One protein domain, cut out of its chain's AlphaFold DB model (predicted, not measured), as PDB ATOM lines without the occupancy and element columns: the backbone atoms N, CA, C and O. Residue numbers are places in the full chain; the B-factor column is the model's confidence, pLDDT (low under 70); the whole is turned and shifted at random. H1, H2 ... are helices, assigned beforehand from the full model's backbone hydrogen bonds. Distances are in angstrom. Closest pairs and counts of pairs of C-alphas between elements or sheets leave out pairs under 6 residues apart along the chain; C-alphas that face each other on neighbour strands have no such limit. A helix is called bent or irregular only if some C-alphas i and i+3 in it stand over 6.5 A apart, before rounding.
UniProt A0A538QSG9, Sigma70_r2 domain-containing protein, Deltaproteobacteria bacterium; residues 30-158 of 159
ATOM      1  N   ARG A  30     179.964 218.500 301.753       92.19
ATOM      2  CA  ARG A  30     179.902 218.021 303.141       92.19
ATOM      3  C   ARG A  30     178.523 217.443 303.420       92.19
ATOM      4  O   ARG A  30     178.443 216.326 303.931       92.19
ATOM      5  N   THR A  31     177.466 218.167 303.070       92.88
ATOM      6  CA  THR A  31     176.086 217.694 303.210       92.88
ATOM      7  C   THR A  31     175.857 216.442 302.367       92.88
ATOM      8  O   THR A  31     175.301 215.465 302.864       92.88
ATOM      9  N   LEU A  32     176.385 216.391 301.144       92.69
ATOM     10  CA  LEU A  32     176.305 215.203 300.294       92.69
ATOM     11  C   LEU A  32     176.956 213.966 300.933       92.69
ATOM     12  O   LEU A  32     176.355 212.891 300.948       92.69
ATOM     13  N   ARG A  33     178.160 214.109 301.505       92.69
ATOM     14  CA  ARG A  33     178.844 213.009 302.211       92.69
ATOM     15  C   ARG A  33     178.078 212.541 303.445       92.69
ATOM     16  O   ARG A  33     177.997 211.340 303.684       92.69
ATOM     17  N   LEU A  34     177.509 213.466 304.215       94.75
ATOM     18  CA  LEU A  34     176.690 213.132 305.383       94.75
ATOM     19  C   LEU A  34     175.417 212.379 304.974       94.75
ATOM     20  O   LEU A  34     175.098 211.352 305.569       94.75
ATOM     21  N   ALA A  35     174.745 212.825 303.911       94.50
ATOM     22  CA  ALA A  35     173.580 212.132 303.364       94.50
ATOM     23  C   ALA A  35     173.945 210.723 302.865       94.50
ATOM     24  O   ALA A  35     173.205 209.774 303.117       94.50
ATOM     25  N   ALA A  36     175.104 210.561 302.215       93.38
ATOM     26  CA  ALA A  36     175.607 209.253 301.782       93.38
ATOM     27  C   ALA A  36     175.933 208.316 302.960       93.38
ATOM     28  O   ALA A  36     175.830 207.100 302.820       93.38
ATOM     29  N   ALA A  37     176.280 208.872 304.124       93.94
ATOM     30  CA  ALA A  37     176.480 208.132 305.370       93.94
ATOM     31  C   ALA A  37     175.174 207.866 306.151       93.94
ATOM     32  O   ALA A  37     175.214 207.249 307.214       93.94
ATOM     33  N   GLY A  38     174.019 208.316 305.645       91.50
ATOM     34  CA  GLY A  38     172.715 208.118 306.281       91.50
ATOM     35  C   GLY A  38     172.361 209.145 307.363       91.50
ATOM     36  O   GLY A  38     171.454 208.897 308.162       91.50
ATOM     37  N   ASP A  39     173.047 210.291 307.413       97.19
ATOM     38  CA  ASP A  39     172.670 211.382 308.312       97.19
ATOM     39  C   ASP A  39     171.288 211.944 307.946       97.19
ATOM     40  O   ASP A  39     171.050 212.408 306.830       97.19
ATOM     41  N   ARG A  40     170.364 211.929 308.914       93.75
ATOM     42  CA  ARG A  40     168.960 212.298 308.680       93.75
ATOM     43  C   ARG A  40     168.772 213.765 308.302       93.75
ATOM     44  O   ARG A  40     167.861 214.064 307.530       93.75
ATOM     45  N   ALA A  41     169.574 214.671 308.857       94.44
ATOM     46  CA  ALA A  41     169.452 216.093 308.557       94.44
ATOM     47  C   ALA A  41     169.951 216.374 307.135       94.44
ATOM     48  O   ALA A  41     169.267 217.039 306.361       94.44
ATOM     49  N   ALA A  42     171.079 215.781 306.753       94.00
ATOM     50  CA  ALA A  42     171.611 215.891 305.403       94.00
ATOM     51  C   ALA A  42     170.699 215.238 304.350       94.00
ATOM     52  O   ALA A  42     170.471 215.816 303.286       94.00
ATOM     53  N   SER A  43     170.114 214.070 304.649       94.81
ATOM     54  CA  SER A  43     169.112 213.443 303.777       94.81
ATOM     55  C   SER A  43     167.888 214.336 303.573       94.81
ATOM     56  O   SER A  43     167.391 214.431 302.454       94.81
ATOM     57  N   ARG A  44     167.416 215.020 304.623       94.94
ATOM     58  CA  ARG A  44     166.298 215.968 304.528       94.94
ATOM     59  C   ARG A  44     166.619 217.132 303.593       94.94
ATOM     60  O   ARG A  44     165.829 217.394 302.693       94.94
ATOM     61  N   VAL A  45     167.790 217.750 303.752       95.25
ATOM     62  CA  VAL A  45     168.245 218.846 302.876       95.25
ATOM     63  C   VAL A  45     168.276 218.402 301.412       95.25
ATOM     64  O   VAL A  45     167.829 219.132 300.530       95.25
ATOM     65  N   LEU A  46     168.746 217.178 301.146       94.38
ATOM     66  CA  LEU A  46     168.738 216.615 299.798       94.38
ATOM     67  C   LEU A  46     167.308 216.491 299.247       94.38
ATOM     68  O   LEU A  46     167.056 216.906 298.119       94.38
ATOM     69  N   VAL A  47     166.362 215.947 300.018       95.25
ATOM     70  CA  VAL A  47     164.963 215.836 299.564       95.25
ATOM     71  C   VAL A  47     164.380 217.215 299.281       95.25
ATOM     72  O   VAL A  47     163.876 217.439 298.184       95.25
ATOM     73  N   GLU A  48     164.495 218.151 300.220       94.00
ATOM     74  CA  GLU A  48     163.931 219.500 300.103       94.00
ATOM     75  C   GLU A  48     164.437 220.231 298.853       94.00
ATOM     76  O   GLU A  48     163.654 220.867 298.146       94.00
ATOM     77  N   MET A  49     165.720 220.066 298.518       92.25
ATOM     78  CA  MET A  49     166.336 220.693 297.348       92.25
ATOM     79  C   MET A  49     165.844 220.120 296.008       92.25
ATOM     80  O   MET A  49     165.726 220.858 295.026       92.25
ATOM     81  N   TYR A  50     165.571 218.814 295.929       93.19
ATOM     82  CA  TYR A  50     165.285 218.147 294.650       93.19
ATOM     83  C   TYR A  50     163.826 217.699 294.479       93.19
ATOM     84  O   TYR A  50     163.431 217.388 293.352       93.19
ATOM     85  N   GLN A  51     163.006 217.694 295.537       93.56
ATOM     86  CA  GLN A  51     161.640 217.146 295.513       93.56
ATOM     87  C   GLN A  51     160.747 217.791 294.457       93.56
ATOM     88  O   GLN A  51     160.064 217.076 293.732       93.56
ATOM     89  N   VAL A  52     160.811 219.115 294.291       90.56
ATOM     90  CA  VAL A  52     159.990 219.831 293.301       90.56
ATOM     91  C   VAL A  52     160.352 219.400 291.878       90.56
ATOM     92  O   VAL A  52     159.471 219.108 291.073       90.56
ATOM     93  N   ARG A  53     161.651 219.289 291.570       88.12
ATOM     94  CA  ARG A  53     162.135 218.892 290.235       88.12
ATOM     95  C   ARG A  53     161.820 217.427 289.931       88.12
ATOM     96  O   ARG A  53     161.403 217.112 288.819       88.12
ATOM     97  N   VAL A  54     161.997 216.544 290.915       93.31
ATOM     98  CA  VAL A  54     161.642 215.121 290.799       93.31
ATOM     99  C   VAL A  54     160.143 214.973 290.569       93.31
ATOM    100  O   VAL A  54     159.737 214.315 289.612       93.31
ATOM    101  N   PHE A  55     159.326 215.628 291.395       92.50
ATOM    102  CA  PHE A  55     157.875 215.554 291.301       92.50
ATOM    103  C   PHE A  55     157.364 216.085 289.957       92.50
ATOM    104  O   PHE A  55     156.548 215.426 289.311       92.50
ATOM    105  N   ALA A  56     157.882 217.225 289.488       86.50
ATOM    106  CA  ALA A  56     157.527 217.793 288.188       86.50
ATOM    107  C   ALA A  56     157.874 216.847 287.025       86.50
ATOM    108  O   ALA A  56     157.040 216.608 286.148       86.50
ATOM    109  N   LEU A  57     159.076 216.258 287.031       87.44
ATOM    110  CA  LEU A  57     159.500 215.321 285.988       87.44
ATOM    111  C   LEU A  57     158.619 214.066 285.960       87.44
ATOM    112  O   LEU A  57     158.121 213.696 284.898       87.44
ATOM    113  N   VAL A  58     158.411 213.435 287.118       89.69
ATOM    114  CA  VAL A  58     157.596 212.218 287.235       89.69
ATOM    115  C   VAL A  58     156.148 212.499 286.838       89.69
ATOM    116  O   VAL A  58     155.583 211.737 286.060       89.69
ATOM    117  N   SER A  59     155.572 213.621 287.283       90.56
ATOM    118  CA  SER A  59     154.205 214.025 286.919       90.56
ATOM    119  C   SER A  59     154.028 214.182 285.412       90.56
ATOM    120  O   SER A  59     153.032 213.730 284.855       90.56
ATOM    121  N   ARG A  60     155.010 214.794 284.739       88.44
ATOM    122  CA  ARG A  60     154.987 214.979 283.285       88.44
ATOM    123  C   ARG A  60     155.099 213.650 282.539       88.44
ATOM    124  O   ARG A  60     154.380 213.438 281.570       88.44
ATOM    125  N   MET A  61     155.986 212.757 282.978       87.75
ATOM    126  CA  MET A  61     156.178 211.448 282.335       87.75
ATOM    127  C   MET A  61     155.009 210.490 282.578       87.75
ATOM    128  O   MET A  61     154.697 209.668 281.724       87.75
ATOM    129  N   LEU A  62     154.357 210.603 283.733       88.25
ATOM    130  CA  LEU A  62     153.191 209.812 284.117       88.25
ATOM    131  C   LEU A  62     151.883 210.587 283.906       88.25
ATOM    132  O   LEU A  62     150.906 210.357 284.619       88.25
ATOM    133  N   ALA A  63     151.847 211.501 282.934       86.81
ATOM    134  CA  ALA A  63     150.635 212.233 282.594       86.81
ATOM    135  C   ALA A  63     149.481 211.257 282.294       86.81
ATOM    136  O   ALA A  63     149.643 210.271 281.575       86.81
ATOM    137  N   GLY A  64     148.313 211.510 282.887       85.88
ATOM    138  CA  GLY A  64     147.153 210.614 282.804       85.88
ATOM    139  C   GLY A  64     147.154 209.457 283.812       85.88
ATOM    140  O   GLY A  64     146.184 208.702 283.857       85.88
ATOM    141  N   ARG A  65     148.191 209.313 284.651       88.44
ATOM    142  CA  ARG A  65     148.151 208.444 285.837       88.44
ATOM    143  C   ARG A  65     147.531 209.174 287.030       88.44
ATOM    144  O   ARG A  65     147.467 210.400 287.076       88.44
ATOM    145  N   GLY A  66     147.070 208.396 288.008       91.62
ATOM    146  CA  GLY A  66     146.544 208.931 289.261       91.62
ATOM    147  C   GLY A  66     147.637 209.576 290.113       91.62
ATOM    148  O   GLY A  66     148.799 209.171 290.070       91.62
ATOM    149  N   ARG A  67     147.238 210.551 290.937       91.81
ATOM    150  CA  ARG A  67     148.132 211.274 291.854       91.81
ATOM    151  C   ARG A  67     148.956 210.337 292.745       91.81
ATOM    152  O   ARG A  67     150.158 210.540 292.857       91.81
ATOM    153  N   ALA A  68     148.333 209.291 293.291       93.81
ATOM    154  CA  ALA A  68     149.004 208.304 294.139       93.81
ATOM    155  C   ALA A  68     150.189 207.627 293.426       93.81
ATOM    156  O   ALA A  68     151.287 207.578 293.961       93.81
ATOM    157  N   THR A  69     150.017 207.204 292.168       92.44
ATOM    158  CA  THR A  69     151.095 206.585 291.378       92.44
ATOM    159  C   THR A  69     152.277 207.533 291.159       92.44
ATOM    160  O   THR A  69     153.432 207.112 291.168       92.44
ATOM    161  N   ILE A  70     151.995 208.820 290.951       92.62
ATOM    162  CA  ILE A  70     153.023 209.850 290.774       92.62
ATOM    163  C   ILE A  70     153.800 210.052 292.082       92.62
ATOM    164  O   ILE A  70     155.030 210.121 292.065       92.62
ATOM    165  N   GLU A  71     153.093 210.135 293.210       93.06
ATOM    166  CA  GLU A  71     153.696 210.280 294.538       93.06
ATOM    167  C   GLU A  71     154.548 209.067 294.912       93.06
ATOM    168  O   GLU A  71     155.688 209.246 295.343       93.06
ATOM    169  N   ASP A  72     154.053 207.856 294.660       94.50
ATOM    170  CA  ASP A  72     154.793 206.615 294.885       94.50
ATOM    171  C   ASP A  72     156.088 206.594 294.069       94.50
ATOM    172  O   ASP A  72     157.166 206.353 294.610       94.50
ATOM    173  N   ALA A  73     156.024 206.931 292.776       93.31
ATOM    174  CA  ALA A  73     157.206 206.985 291.917       93.31
ATOM    175  C   ALA A  73     158.225 208.051 292.371       93.31
ATOM    176  O   ALA A  73     159.441 207.830 292.289       93.31
ATOM    177  N   ALA A  74     157.761 209.196 292.881       93.88
ATOM    178  CA  ALA A  74     158.630 210.223 293.452       93.88
ATOM    179  C   ALA A  74     159.294 209.752 294.761       93.88
ATOM    180  O   ALA A  74     160.502 209.935 294.939       93.88
ATOM    181  N   GLN A  75     158.554 209.090 295.652       94.69
ATOM    182  CA  GLN A  75     159.110 208.512 296.883       94.69
ATOM    183  C   GLN A  75     160.144 207.421 296.574       94.69
ATOM    184  O   GLN A  75     161.272 207.459 297.074       94.69
ATOM    185  N   ASP A  76     159.808 206.504 295.667       94.94
ATOM    186  CA  ASP A  76     160.688 205.427 295.205       94.94
ATOM    187  C   ASP A  76     161.966 205.939 294.540       94.94
ATOM    188  O   ASP A  76     162.992 205.245 294.532       94.94
ATOM    189  N   THR A  77     161.911 207.137 293.958       95.88
ATOM    190  CA  THR A  77     163.080 207.828 293.417       95.88
ATOM    191  C   THR A  77     164.042 208.189 294.538       95.88
ATOM    192  O   THR A  77     165.211 207.814 294.465       95.88
ATOM    193  N   PHE A  78     163.571 208.861 295.592       96.38
ATOM    194  CA  PHE A  78     164.433 209.242 296.714       96.38
ATOM    195  C   PHE A  78     164.978 208.031 297.468       96.38
ATOM    196  O   PHE A  78     166.145 208.030 297.859       96.38
ATOM    197  N   LEU A  79     164.193 206.957 297.574       96.00
ATOM    198  CA  LEU A  79     164.677 205.692 298.121       96.00
ATOM    199  C   LEU A  79     165.891 205.169 297.332       96.00
ATOM    200  O   LEU A  79     166.920 204.828 297.914       96.00
ATOM    201  N   GLN A  80     165.810 205.157 295.996       94.75
ATOM    202  CA  GLN A  80     166.932 204.736 295.146       94.75
ATOM    203  C   GLN A  80     168.101 205.710 295.168       94.75
ATOM    204  O   GLN A  80     169.246 205.268 295.095       94.75
ATOM    205  N   VAL A  81     167.827 207.010 295.263       95.44
ATOM    206  CA  VAL A  81     168.860 208.031 295.431       95.44
ATOM    207  C   VAL A  81     169.687 207.706 296.665       95.44
ATOM    208  O   VAL A  81     170.890 207.542 296.522       95.44
ATOM    209  N   PHE A  82     169.076 207.502 297.835       95.12
ATOM    210  CA  PHE A  82     169.826 207.192 299.056       95.12
ATOM    211  C   PHE A  82     170.568 205.859 298.984       95.12
ATOM    212  O   PHE A  82     171.739 205.801 299.354       95.12
ATOM    213  N   LEU A  83     169.941 204.814 298.435       92.88
ATOM    214  CA  LEU A  83     170.591 203.510 298.257       92.88
ATOM    215  C   LEU A  83     171.832 203.577 297.359       92.88
ATOM    216  O   LEU A  83     172.759 202.787 297.523       92.88
ATOM    217  N   ARG A  84     171.849 204.497 296.392       93.25
ATOM    218  CA  ARG A  84     172.924 204.617 295.399       93.25
ATOM    219  C   ARG A  84     173.817 205.831 295.630       93.25
ATOM    220  O   ARG A  84     174.773 206.006 294.878       93.25
ATOM    221  N   LEU A  85     173.547 206.651 296.646       93.19
ATOM    222  CA  LEU A  85     174.219 207.937 296.840       93.19
ATOM    223  C   LEU A  85     175.726 207.768 297.045       93.19
ATOM    224  O   LEU A  85     176.503 208.550 296.513       93.19
ATOM    225  N   GLY A  86     176.147 206.692 297.715       89.62
ATOM    226  CA  GLY A  86     177.565 206.353 297.880       89.62
ATOM    227  C   GLY A  86     178.303 206.010 296.578       89.62
ATOM    228  O   GLY A  86     179.528 206.001 296.567       89.62
ATOM    229  N   SER A  87     177.584 205.742 295.482       87.38
ATOM    230  CA  SER A  87     178.167 205.524 294.148       87.38
ATOM    231  C   SER A  87     178.238 206.794 293.299       87.38
ATOM    232  O   SER A  87     178.833 206.781 292.220       87.38
ATOM    233  N   PHE A  88     177.621 207.888 293.751       88.25
ATOM    234  CA  PHE A  88     177.748 209.170 293.078       88.25
ATOM    235  C   PHE A  88     179.162 209.716 293.299       88.25
ATOM    236  O   PHE A  88     179.651 209.746 294.425       88.25
ATOM    237  N   ALA A  89     179.816 210.145 292.218       83.12
ATOM    238  CA  ALA A  89     181.158 210.711 292.247       83.12
ATOM    239  C   ALA A  89     181.083 212.242 292.083       83.12
ATOM    240  O   ALA A  89     180.888 212.714 290.954       83.12
ATOM    241  N   PRO A  90     181.233 213.031 293.168       79.19
ATOM    242  CA  PRO A  90     181.310 214.488 293.078       79.19
ATOM    243  C   PRO A  90     182.471 214.913 292.169       79.19
ATOM    244  O   PRO A  90     183.548 214.319 292.216       79.19
ATOM    245  N   GLY A  91     182.247 215.907 291.306       73.50
ATOM    246  CA  GLY A  91     183.234 216.346 290.307       73.50
ATOM    247  C   GLY A  91     183.381 215.428 289.085       73.50
ATOM    248  O   GLY A  91     184.220 215.690 288.225       73.50
ATOM    249  N   GLY A  92     182.575 214.364 288.983       78.00
ATOM    250  CA  GLY A  92     182.493 213.520 287.792       78.00
ATOM    251  C   GLY A  92     181.759 214.181 286.615       78.00
ATOM    252  O   GLY A  92     181.355 215.339 286.659       78.00
ATOM    253  N   ALA A  93     181.540 213.411 285.545       73.69
ATOM    254  CA  ALA A  93     180.965 213.911 284.289       73.69
ATOM    255  C   ALA A  93     179.494 214.369 284.375       73.69
ATOM    256  O   ALA A  93     179.008 215.026 283.457       73.69
ATOM    257  N   ALA A  94     178.764 214.004 285.434       77.88
ATOM    258  CA  ALA A  94     177.355 214.344 285.605       77.88
ATOM    259  C   ALA A  94     177.131 215.125 286.903       77.88
ATOM    260  O   ALA A  94     177.640 214.754 287.960       77.88
ATOM    261  N   ARG A  95     176.303 216.172 286.823       87.62
ATOM    262  CA  ARG A  95     175.823 216.915 287.996       87.62
ATOM    263  C   ARG A  95     174.909 216.034 288.851       87.62
ATOM    264  O   ARG A  95     174.237 215.143 288.322       87.62
ATOM    265  N   LEU A  96     174.831 216.307 290.156       87.69
ATOM    266  CA  LEU A  96     173.962 215.555 291.066       87.69
ATOM    267  C   LEU A  96     172.490 215.676 290.656       87.69
ATOM    268  O   LEU A  96     171.799 214.662 290.561       87.69
ATOM    269  N   SER A  97     172.042 216.886 290.315       87.06
ATOM    270  CA  SER A  97     170.726 217.134 289.710       87.06
ATOM    271  C   SER A  97     170.428 216.191 288.533       87.06
ATOM    272  O   SER A  97     169.408 215.503 288.532       87.06
ATOM    273  N   THR A  98     171.334 216.082 287.560       85.44
ATOM    274  CA  THR A  98     171.188 215.175 286.409       85.44
ATOM    275  C   THR A  98     171.112 213.710 286.834       85.44
ATOM    276  O   THR A  98     170.289 212.957 286.309       85.44
ATOM    277  N   TRP A  99     171.942 213.288 287.790       92.12
ATOM    278  CA  TRP A  99     171.948 211.912 288.288       92.12
ATOM    279  C   TRP A  99     170.639 211.546 289.006       92.12
ATOM    280  O   TRP A  99     170.061 210.496 288.720       92.12
ATOM    281  N   ILE A 100     170.108 212.438 289.847       93.38
ATOM    282  CA  ILE A 100     168.814 212.256 290.526       93.38
ATOM    283  C   ILE A 100     167.671 212.189 289.507       93.38
ATOM    284  O   ILE A 100     166.867 211.257 289.541       93.38
ATOM    285  N   LEU A 101     167.613 213.129 288.558       89.44
ATOM    286  CA  LEU A 101     166.561 213.149 287.534       89.44
ATOM    287  C   LEU A 101     166.637 211.933 286.594       89.44
ATOM    288  O   LEU A 101     165.610 211.449 286.126       89.44
ATOM    289  N   THR A 102     167.835 211.379 286.383       87.75
ATOM    290  CA  THR A 102     168.018 210.112 285.658       87.75
ATOM    291  C   THR A 102     167.366 208.946 286.397       87.75
ATOM    292  O   THR A 102     166.714 208.105 285.776       87.75
ATOM    293  N   ILE A 103     167.525 208.877 287.722       92.69
ATOM    294  CA  ILE A 103     166.854 207.863 288.546       92.69
ATOM    295  C   ILE A 103     165.336 208.057 288.470       92.69
ATOM    296  O   ILE A 103     164.626 207.086 288.219       92.69
ATOM    297  N   ALA A 104     164.853 209.296 288.605       92.25
ATOM    298  CA  ALA A 104     163.427 209.623 288.556       92.25
ATOM    299  C   ALA A 104     162.760 209.162 287.252       92.25
ATOM    300  O   ALA A 104     161.731 208.489 287.265       92.25
ATOM    301  N   ALA A 105     163.380 209.460 286.112       86.00
ATOM    302  CA  ALA A 105     162.835 209.063 284.824       86.00
ATOM    303  C   ALA A 105     162.832 207.550 284.611       86.00
ATOM    304  O   ALA A 105     161.873 207.015 284.062       86.00
ATOM    305  N   ARG A 106     163.871 206.842 285.074       88.00
ATOM    306  CA  ARG A 106     163.884 205.371 285.048       88.00
ATOM    307  C   ARG A 106     162.700 204.803 285.826       88.00
ATOM    308  O   ARG A 106     162.026 203.917 285.316       88.00
ATOM    309  N   ARG A 107     162.391 205.367 287.000       91.38
ATOM    310  CA  ARG A 107     161.209 204.968 287.782       91.38
ATOM    311  C   ARG A 107     159.902 205.211 287.038       91.38
ATOM    312  O   ARG A 107     159.052 204.327 287.016       91.38
ATOM    313  N   ALA A 108     159.755 206.369 286.400       88.19
ATOM    314  CA  ALA A 108     158.573 206.660 285.595       88.19
ATOM    315  C   ALA A 108     158.430 205.683 284.413       88.19
ATOM    316  O   ALA A 108     157.342 205.180 284.155       88.19
ATOM    317  N   ILE A 109     159.525 205.343 283.731       85.94
ATOM    318  CA  ILE A 109     159.516 204.372 282.626       85.94
ATOM    319  C   ILE A 109     159.136 202.975 283.114       85.94
ATOM    320  O   ILE A 109     158.316 202.310 282.480       85.94
ATOM    321  N   ASP A 110     159.678 202.537 284.249       85.19
ATOM    322  CA  ASP A 110     159.305 201.256 284.853       85.19
ATOM    323  C   ASP A 110     157.799 201.211 285.168       85.19
ATOM    324  O   ASP A 110     157.139 200.206 284.907       85.19
ATOM    325  N   GLU A 111     157.226 202.313 285.654       88.56
ATOM    326  CA  GLU A 111     155.787 202.438 285.917       88.56
ATOM    327  C   GLU A 111     154.931 202.457 284.634       88.56
ATOM    328  O   GLU A 111     153.834 201.885 284.587       88.56
ATOM    329  N   LEU A 112     155.433 203.052 283.551       85.25
ATOM    330  CA  LEU A 112     154.792 202.978 282.235       85.25
ATOM    331  C   LEU A 112     154.780 201.540 281.694       85.25
ATOM    332  O   LEU A 112     153.763 201.097 281.155       85.25
ATOM    333  N   ARG A 113     155.863 200.781 281.899       83.75
ATOM    334  CA  ARG A 113     155.989 199.386 281.437       83.75
ATOM    335  C   ARG A 113     155.038 198.417 282.141       83.75
ATOM    336  O   ARG A 113     154.577 197.477 281.496       83.75
ATOM    337  N   LYS A 114     154.679 198.649 283.411       80.62
ATOM    338  CA  LYS A 114     153.740 197.791 284.172       80.62
ATOM    339  C   LYS A 114     152.348 197.655 283.536       80.62
ATOM    340  O   LYS A 114     151.621 196.730 283.880       80.62
ATOM    341  N   GLN A 115     151.969 198.552 282.624       65.50
ATOM    342  CA  GLN A 115     150.675 198.511 281.935       65.50
ATOM    343  C   GLN A 115     150.693 197.783 280.584       65.50
ATOM    344  O   GLN A 115     149.627 197.593 279.994       65.50
ATOM    345  N   ARG A 116     151.854 197.342 280.072       60.34
ATOM    346  CA  ARG A 116     151.855 196.477 278.884       60.34
ATOM    347  C   ARG A 116     151.299 195.096 279.263       60.34
ATOM    348  O   ARG A 116     151.682 194.567 280.306       60.34
ATOM    349  N   PRO A 117     150.417 194.493 278.438       54.62
ATOM    350  CA  PRO A 117     149.890 193.155 278.687       54.62
ATOM    351  C   PRO A 117     151.019 192.173 279.017       54.62
ATOM    352  O   PRO A 117     152.017 192.121 278.299       54.62
ATOM    353  N   ALA A 118     150.854 191.385 280.084       55.22
ATOM    354  CA  ALA A 118     151.886 190.491 280.617       55.22
ATOM    355  C   ALA A 118     152.487 189.530 279.567       55.22
ATOM    356  O   ALA A 118     153.660 189.182 279.662       55.22
ATOM    357  N   LEU A 119     151.723 189.183 278.519       49.81
ATOM    358  CA  LEU A 119     152.192 188.375 277.385       49.81
ATOM    359  C   LEU A 119     153.318 189.032 276.562       49.81
ATOM    360  O   LEU A 119     154.121 188.322 275.968       49.81
ATOM    361  N   LEU A 120     153.381 190.366 276.507       51.81
ATOM    362  CA  LEU A 120     154.430 191.106 275.793       51.81
ATOM    363  C   LEU A 120     155.636 191.396 276.700       51.81
ATOM    364  O   LEU A 120     156.770 191.415 276.232       51.81
ATOM    365  N   ALA A 121     155.398 191.560 278.005       50.38
ATOM    366  CA  ALA A 121     156.428 191.900 278.985       50.38
ATOM    367  C   ALA A 121     157.445 190.767 279.240       50.38
ATOM    368  O   ALA A 121     158.601 191.052 279.544       50.38
ATOM    369  N   ASP A 122     157.043 189.494 279.124       48.94
ATOM    370  CA  ASP A 122     157.952 188.342 279.269       48.94
ATOM    371  C   ASP A 122     158.896 188.170 278.068       48.94
ATOM    372  O   ASP A 122     160.055 187.795 278.247       48.94
ATOM    373  N   VAL A 123     158.429 188.487 276.857       51.34
ATOM    374  CA  VAL A 123     159.227 188.387 275.624       51.34
ATOM    375  C   VAL A 123     160.297 189.485 275.590       51.34
ATOM    376  O   VAL A 123     161.461 189.193 275.313       51.34
ATOM    377  N   GLU A 124     159.951 190.716 275.981       48.47
ATOM    378  CA  GLU A 124     160.879 191.863 276.004       48.47
ATOM    379  C   GLU A 124     161.945 191.757 277.109       48.47
ATOM    380  O   GLU A 124     163.112 192.084 276.893       48.47
ATOM    381  N   ARG A 125     161.610 191.186 278.279       51.06
ATOM    382  CA  ARG A 125     162.576 191.005 279.383       51.06
ATOM    383  C   ARG A 125     163.806 190.184 278.976       51.06
ATOM    384  O   ARG A 125     164.867 190.330 279.581       51.06
ATOM    385  N   THR A 126     163.664 189.332 277.956       47.34
ATOM    386  CA  THR A 126     164.751 188.522 277.386       47.34
ATOM    387  C   THR A 126     165.535 189.243 276.279       47.34
ATOM    388  O   THR A 126     166.703 188.916 276.067       47.34
ATOM    389  N   SER A 127     164.955 190.258 275.623       45.09
ATOM    390  CA  SER A 127     165.593 191.053 274.557       45.09
ATOM    391  C   SER A 127     166.193 192.390 275.023       45.09
ATOM    392  O   SER A 127     167.082 192.929 274.359       45.09
ATOM    393  N   ASP A 128     165.771 192.915 276.177       47.44
ATOM    394  CA  ASP A 128     165.979 194.324 276.556       47.44
ATOM    395  C   ASP A 128     167.223 194.630 277.392       47.44
ATOM    396  O   ASP A 128     167.486 195.789 277.716       47.44
ATOM    397  N   ALA A 129     168.073 193.648 277.688       46.97
ATOM    398  CA  ALA A 129     169.266 193.893 278.505       46.97
ATOM    399  C   ALA A 129     170.322 194.816 277.843       46.97
ATOM    400  O   ALA A 129     171.317 195.157 278.485       46.97
ATOM    401  N   ARG A 130     170.164 195.227 276.569       42.69
ATOM    402  CA  ARG A 130     171.185 196.038 275.865       42.69
ATOM    403  C   ARG A 130     170.700 197.043 274.811       42.69
ATOM    404  O   ARG A 130     171.485 197.919 274.441       42.69
ATOM    405  N   GLY A 131     169.476 196.925 274.293       41.12
ATOM    406  CA  GLY A 131     169.008 197.701 273.131       41.12
ATOM    407  C   GLY A 131     168.261 198.996 273.468       41.12
ATOM    408  O   GLY A 131     168.539 200.035 272.865       41.12
ATOM    409  N   ASP A 132     167.366 198.947 274.457       51.03
ATOM    410  CA  ASP A 132     166.407 200.021 274.770       51.03
ATOM    411  C   ASP A 132     166.995 201.144 275.652       51.03
ATOM    412  O   ASP A 132     166.590 202.305 275.582       51.03
ATOM    413  N   ASP A 133     168.066 200.854 276.402       47.88
ATOM    414  CA  ASP A 133     168.719 201.827 277.294       47.88
ATOM    415  C   ASP A 133     169.211 203.078 276.541       47.88
ATOM    416  O   ASP A 133     169.261 204.162 277.109       47.88
ATOM    417  N   ARG A 134     169.511 202.986 275.234       48.22
ATOM    418  CA  ARG A 134     169.932 204.144 274.423       48.22
ATOM    419  C   ARG A 134     168.784 205.045 273.978       48.22
ATOM    420  O   ARG A 134     168.996 206.251 273.890       48.22
ATOM    421  N   ALA A 135     167.612 204.494 273.670       49.75
ATOM    422  CA  ALA A 135     166.447 205.292 273.287       49.75
ATOM    423  C   ALA A 135     165.880 206.003 274.516       49.75
ATOM    424  O   ALA A 135     165.797 207.231 274.516       49.75
ATOM    425  N   VAL A 136     165.689 205.245 275.598       51.66
ATOM    426  CA  VAL A 136     165.336 205.758 276.923       51.66
ATOM    427  C   VAL A 136     166.325 206.821 277.391       51.66
ATOM    428  O   VAL A 136     165.917 207.894 277.815       51.66
ATOM    429  N   ARG A 137     167.639 206.584 277.271       52.09
ATOM    430  CA  ARG A 137     168.658 207.576 277.644       52.09
ATOM    431  C   ARG A 137     168.606 208.834 276.778       52.09
ATOM    432  O   ARG A 137     168.839 209.910 277.312       52.09
ATOM    433  N   ARG A 138     168.322 208.735 275.475       54.56
ATOM    434  CA  ARG A 138     168.173 209.915 274.598       54.56
ATOM    435  C   ARG A 138     166.935 210.725 274.951       54.56
ATOM    436  O   ARG A 138     167.027 211.941 275.050       54.56
ATOM    437  N   GLU A 139     165.811 210.055 275.166       55.22
ATOM    438  CA  GLU A 139     164.559 210.694 275.567       55.22
ATOM    439  C   GLU A 139     164.680 211.321 276.961       55.22
ATOM    440  O   GLU A 139     164.258 212.450 277.177       55.22
ATOM    441  N   LEU A 140     165.379 210.648 277.874       61.88
ATOM    442  CA  LEU A 140     165.745 211.158 279.188       61.88
ATOM    443  C   LEU A 140     166.646 212.394 279.111       61.88
ATOM    444  O   LEU A 140     166.385 213.384 279.790       61.88
ATOM    445  N   ILE A 141     167.693 212.356 278.284       60.28
ATOM    446  CA  ILE A 141     168.558 213.518 278.048       60.28
ATOM    447  C   ILE A 141     167.725 214.668 277.479       60.28
ATOM    448  O   ILE A 141     167.795 215.765 278.013       60.28
ATOM    449  N   ALA A 142     166.870 214.421 276.487       58.59
ATOM    450  CA  ALA A 142     165.997 215.444 275.917       58.59
ATOM    451  C   ALA A 142     164.990 216.005 276.939       58.59
ATOM    452  O   ALA A 142     164.755 217.210 276.967       58.59
ATOM    453  N   ALA A 143     164.432 215.167 277.818       58.31
ATOM    454  CA  ALA A 143     163.491 215.580 278.858       58.31
ATOM    455  C   ALA A 143     164.165 216.383 279.983       58.31
ATOM    456  O   ALA A 143     163.570 217.345 280.484       58.31
ATOM    457  N   ILE A 144     165.393 216.006 280.366       62.97
ATOM    458  CA  ILE A 144     166.229 216.754 281.314       62.97
ATOM    459  C   ILE A 144     166.665 218.078 280.684       62.97
ATOM    460  O   ILE A 144     166.490 219.121 281.302       62.97
ATOM    461  N   GLU A 145     167.172 218.071 279.450       57.91
ATOM    462  CA  GLU A 145     167.556 219.290 278.735       57.91
ATOM    463  C   GLU A 145     166.364 220.221 278.494       57.91
ATOM    464  O   GLU A 145     166.505 221.430 278.631       57.91
ATOM    465  N   GLY A 146     165.185 219.687 278.168       54.34
ATOM    466  CA  GLY A 146     163.961 220.471 278.016       54.34
ATOM    467  C   GLY A 146     163.558 221.152 279.323       54.34
ATOM    468  O   GLY A 146     163.344 222.359 279.337       54.34
ATOM    469  N   ALA A 147     163.558 220.407 280.433       54.75
ATOM    470  CA  ALA A 147     163.273 220.965 281.758       54.75
ATOM    471  C   ALA A 147     164.324 221.997 282.214       54.75
ATOM    472  O   ALA A 147     163.995 222.941 282.927       54.75
ATOM    473  N   LEU A 148     165.588 221.838 281.803       58.34
ATOM    474  CA  LEU A 148     166.646 222.817 282.061       58.34
ATOM    475  C   LEU A 148     166.509 224.073 281.183       58.34
ATOM    476  O   LEU A 148     166.755 225.171 281.675       58.34
ATOM    477  N   ARG A 149     166.111 223.937 279.908       49.78
ATOM    478  CA  ARG A 149     165.916 225.066 278.975       49.78
ATOM    479  C   ARG A 149     164.750 225.963 279.375       49.78
ATOM    480  O   ARG A 149     164.902 227.177 279.339       49.78
ATOM    481  N   GLU A 150     163.626 225.376 279.770       53.59
ATOM    482  CA  GLU A 150     162.424 226.112 280.194       53.59
ATOM    483  C   GLU A 150     162.724 227.002 281.410       53.59
ATOM    484  O   GLU A 150     162.427 228.192 281.415       53.59
ATOM    485  N   ARG A 151     163.484 226.468 282.370       49.56
ATOM    486  CA  ARG A 151     163.962 227.215 283.538       49.56
ATOM    487  C   ARG A 151     164.962 228.327 283.198       49.56
ATOM    488  O   ARG A 151     164.974 229.361 283.853       49.56
ATOM    489  N   LEU A 152     165.815 228.130 282.189       47.31
ATOM    490  CA  LEU A 152     166.769 229.156 281.750       47.31
ATOM    491  C   LEU A 152     166.081 230.327 281.024       47.31
ATOM    492  O   LEU A 152     166.615 231.435 281.023       47.31
ATOM    493  N   ALA A 153     164.917 230.078 280.413       46.72
ATOM    494  CA  ALA A 153     164.122 231.088 279.721       46.72
ATOM    495  C   ALA A 153     163.396 232.027 280.701       46.72
ATOM    496  O   ALA A 153     163.372 233.232 280.472       46.72
ATOM    497  N   GLU A 154     162.902 231.511 281.831       46.03
ATOM    498  CA  GLU A 154     162.244 232.317 282.877       46.03
ATOM    499  C   GLU A 154     163.196 233.315 283.569       46.03
ATOM    500  O   GLU A 154     162.763 234.360 284.044       46.03
ATOM    501  N   VAL A 155     164.506 233.036 283.591       46.00
ATOM    502  CA  VAL A 155     165.529 233.936 284.163       46.00
ATOM    503  C   VAL A 155     165.914 235.069 283.201       46.00
ATOM    504  O   VAL A 155     166.339 236.130 283.649       46.00
ATOM    505  N   HIS A 156     165.769 234.871 281.886       45.34
ATOM    506  CA  HIS A 156     166.105 235.890 280.880       45.34
ATOM    507  C   HIS A 156     164.980 236.905 280.621       45.34
ATOM    508  O   HIS A 156     165.270 237.972 280.094       45.34
ATOM    509  N   ASP A 157     163.732 236.600 280.992       40.31
ATOM    510  CA  ASP A 157     162.564 237.474 280.769       40.31
ATOM    511  C   ASP A 157     162.253 238.399 281.970       40.31
ATOM    512  O   ASP A 157     161.345 239.223 281.923       40.31
ATOM    513  N   ALA A 158     163.019 238.278 283.061       41.84
ATOM    514  CA  ALA A 158     162.896 239.097 284.272       41.84
ATOM    515  C   ALA A 158     163.961 240.215 284.380       41.84
ATOM    516  O   ALA A 158     164.191 240.733 285.478       41.84
TER     517      ALA A 158
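Overview. This is residues 30 to 158 of the 159 residues of the protein "Sigma70_r2 domain-containing protein" of Deltaproteobacteria bacterium (UniProt A0A538QSG9). What shape do these coordinates make? Helix H4 runs through the middle, with H2b, one arm of the bent H2, and H3 packed on it and crossing each other; H6 crosses H4 on the side away from H3, and its residues 149 to 156 stick out. Short H1 and the other arm, H2a, extend one end of this core, while H5 sits far out on a loop. What are the totals? The printed part has 129 residues with six named helices, H1 to H6 in order, and no named strand: an all helix domain, compact with a radius of gyration of the C-alphas of 16.1 A, spanning 47 by 41 by 31 A.

Along the chain. Where do the first helices lie? H1, residues 30 to 36, begins at C-alpha 30 (179.902, 218.021, 303.141). H2, residues 40 to 61, was assigned as one helix by its hydrogen bonds but is bent, C-alphas 49 and 52 being 7.6 A apart; its arms are H2a, residues 40 to 49, and H2b, residues 52 to 61. Which helices follow? H3, residues 67 to 87, is 30.7 A long, has a kink of 29 degrees near residue 81 and is irregular, with C-alphas 83 and 86 7.5 A apart. H4, residues 96 to 113, is 26.0 A long, and H5 is residues 118 to 127. H6, residues 133 to 156, is 34.4 A long and ends at C-alpha 156 (166.105, 235.890, 280.880).

Arrangement. What does H1 meet? H1 touches H2a about perpendicular at 77 degrees, closest at the C-alphas of Ala 35 and Ser 43, 4.7 A. It touches H3, by residues 82 to 86 of H3 alone, closest at the C-alphas of Ala 36 and Gly 86, 5.2 A. What touches H4? H2b does, at a shallow tilt of 31 degrees, the same way, with the C-alphas of Val 58 and Ala 108 closest at 5.9 A. Residues 73 to 81 of H3 touch it at a steep tilt of 47 degrees, closest at the C-alphas of Thr 77 and Ala 104, 5.2 A; residues 140 to 144 of H6 touch it, closest at the C-alphas of Ala 105 and Leu 140, 6.7 A. How do the backbones run? Each O i to N i+4 pair is within hydrogen-bond range in H1, H2a, H2b and H4, against 15 of 17 in H3, 3 of 6 in H5 and 17 of 20 in H6.

Size, cuts and confidence. How far does it reach? The two C-alphas farthest apart, Leu 119 and Ala 158, are 52.3 A apart; H5 touches no helix. Is it unbroken and certain? The printed part has no cut and no long link, and residues 115 to 158 have pLDDT under 70.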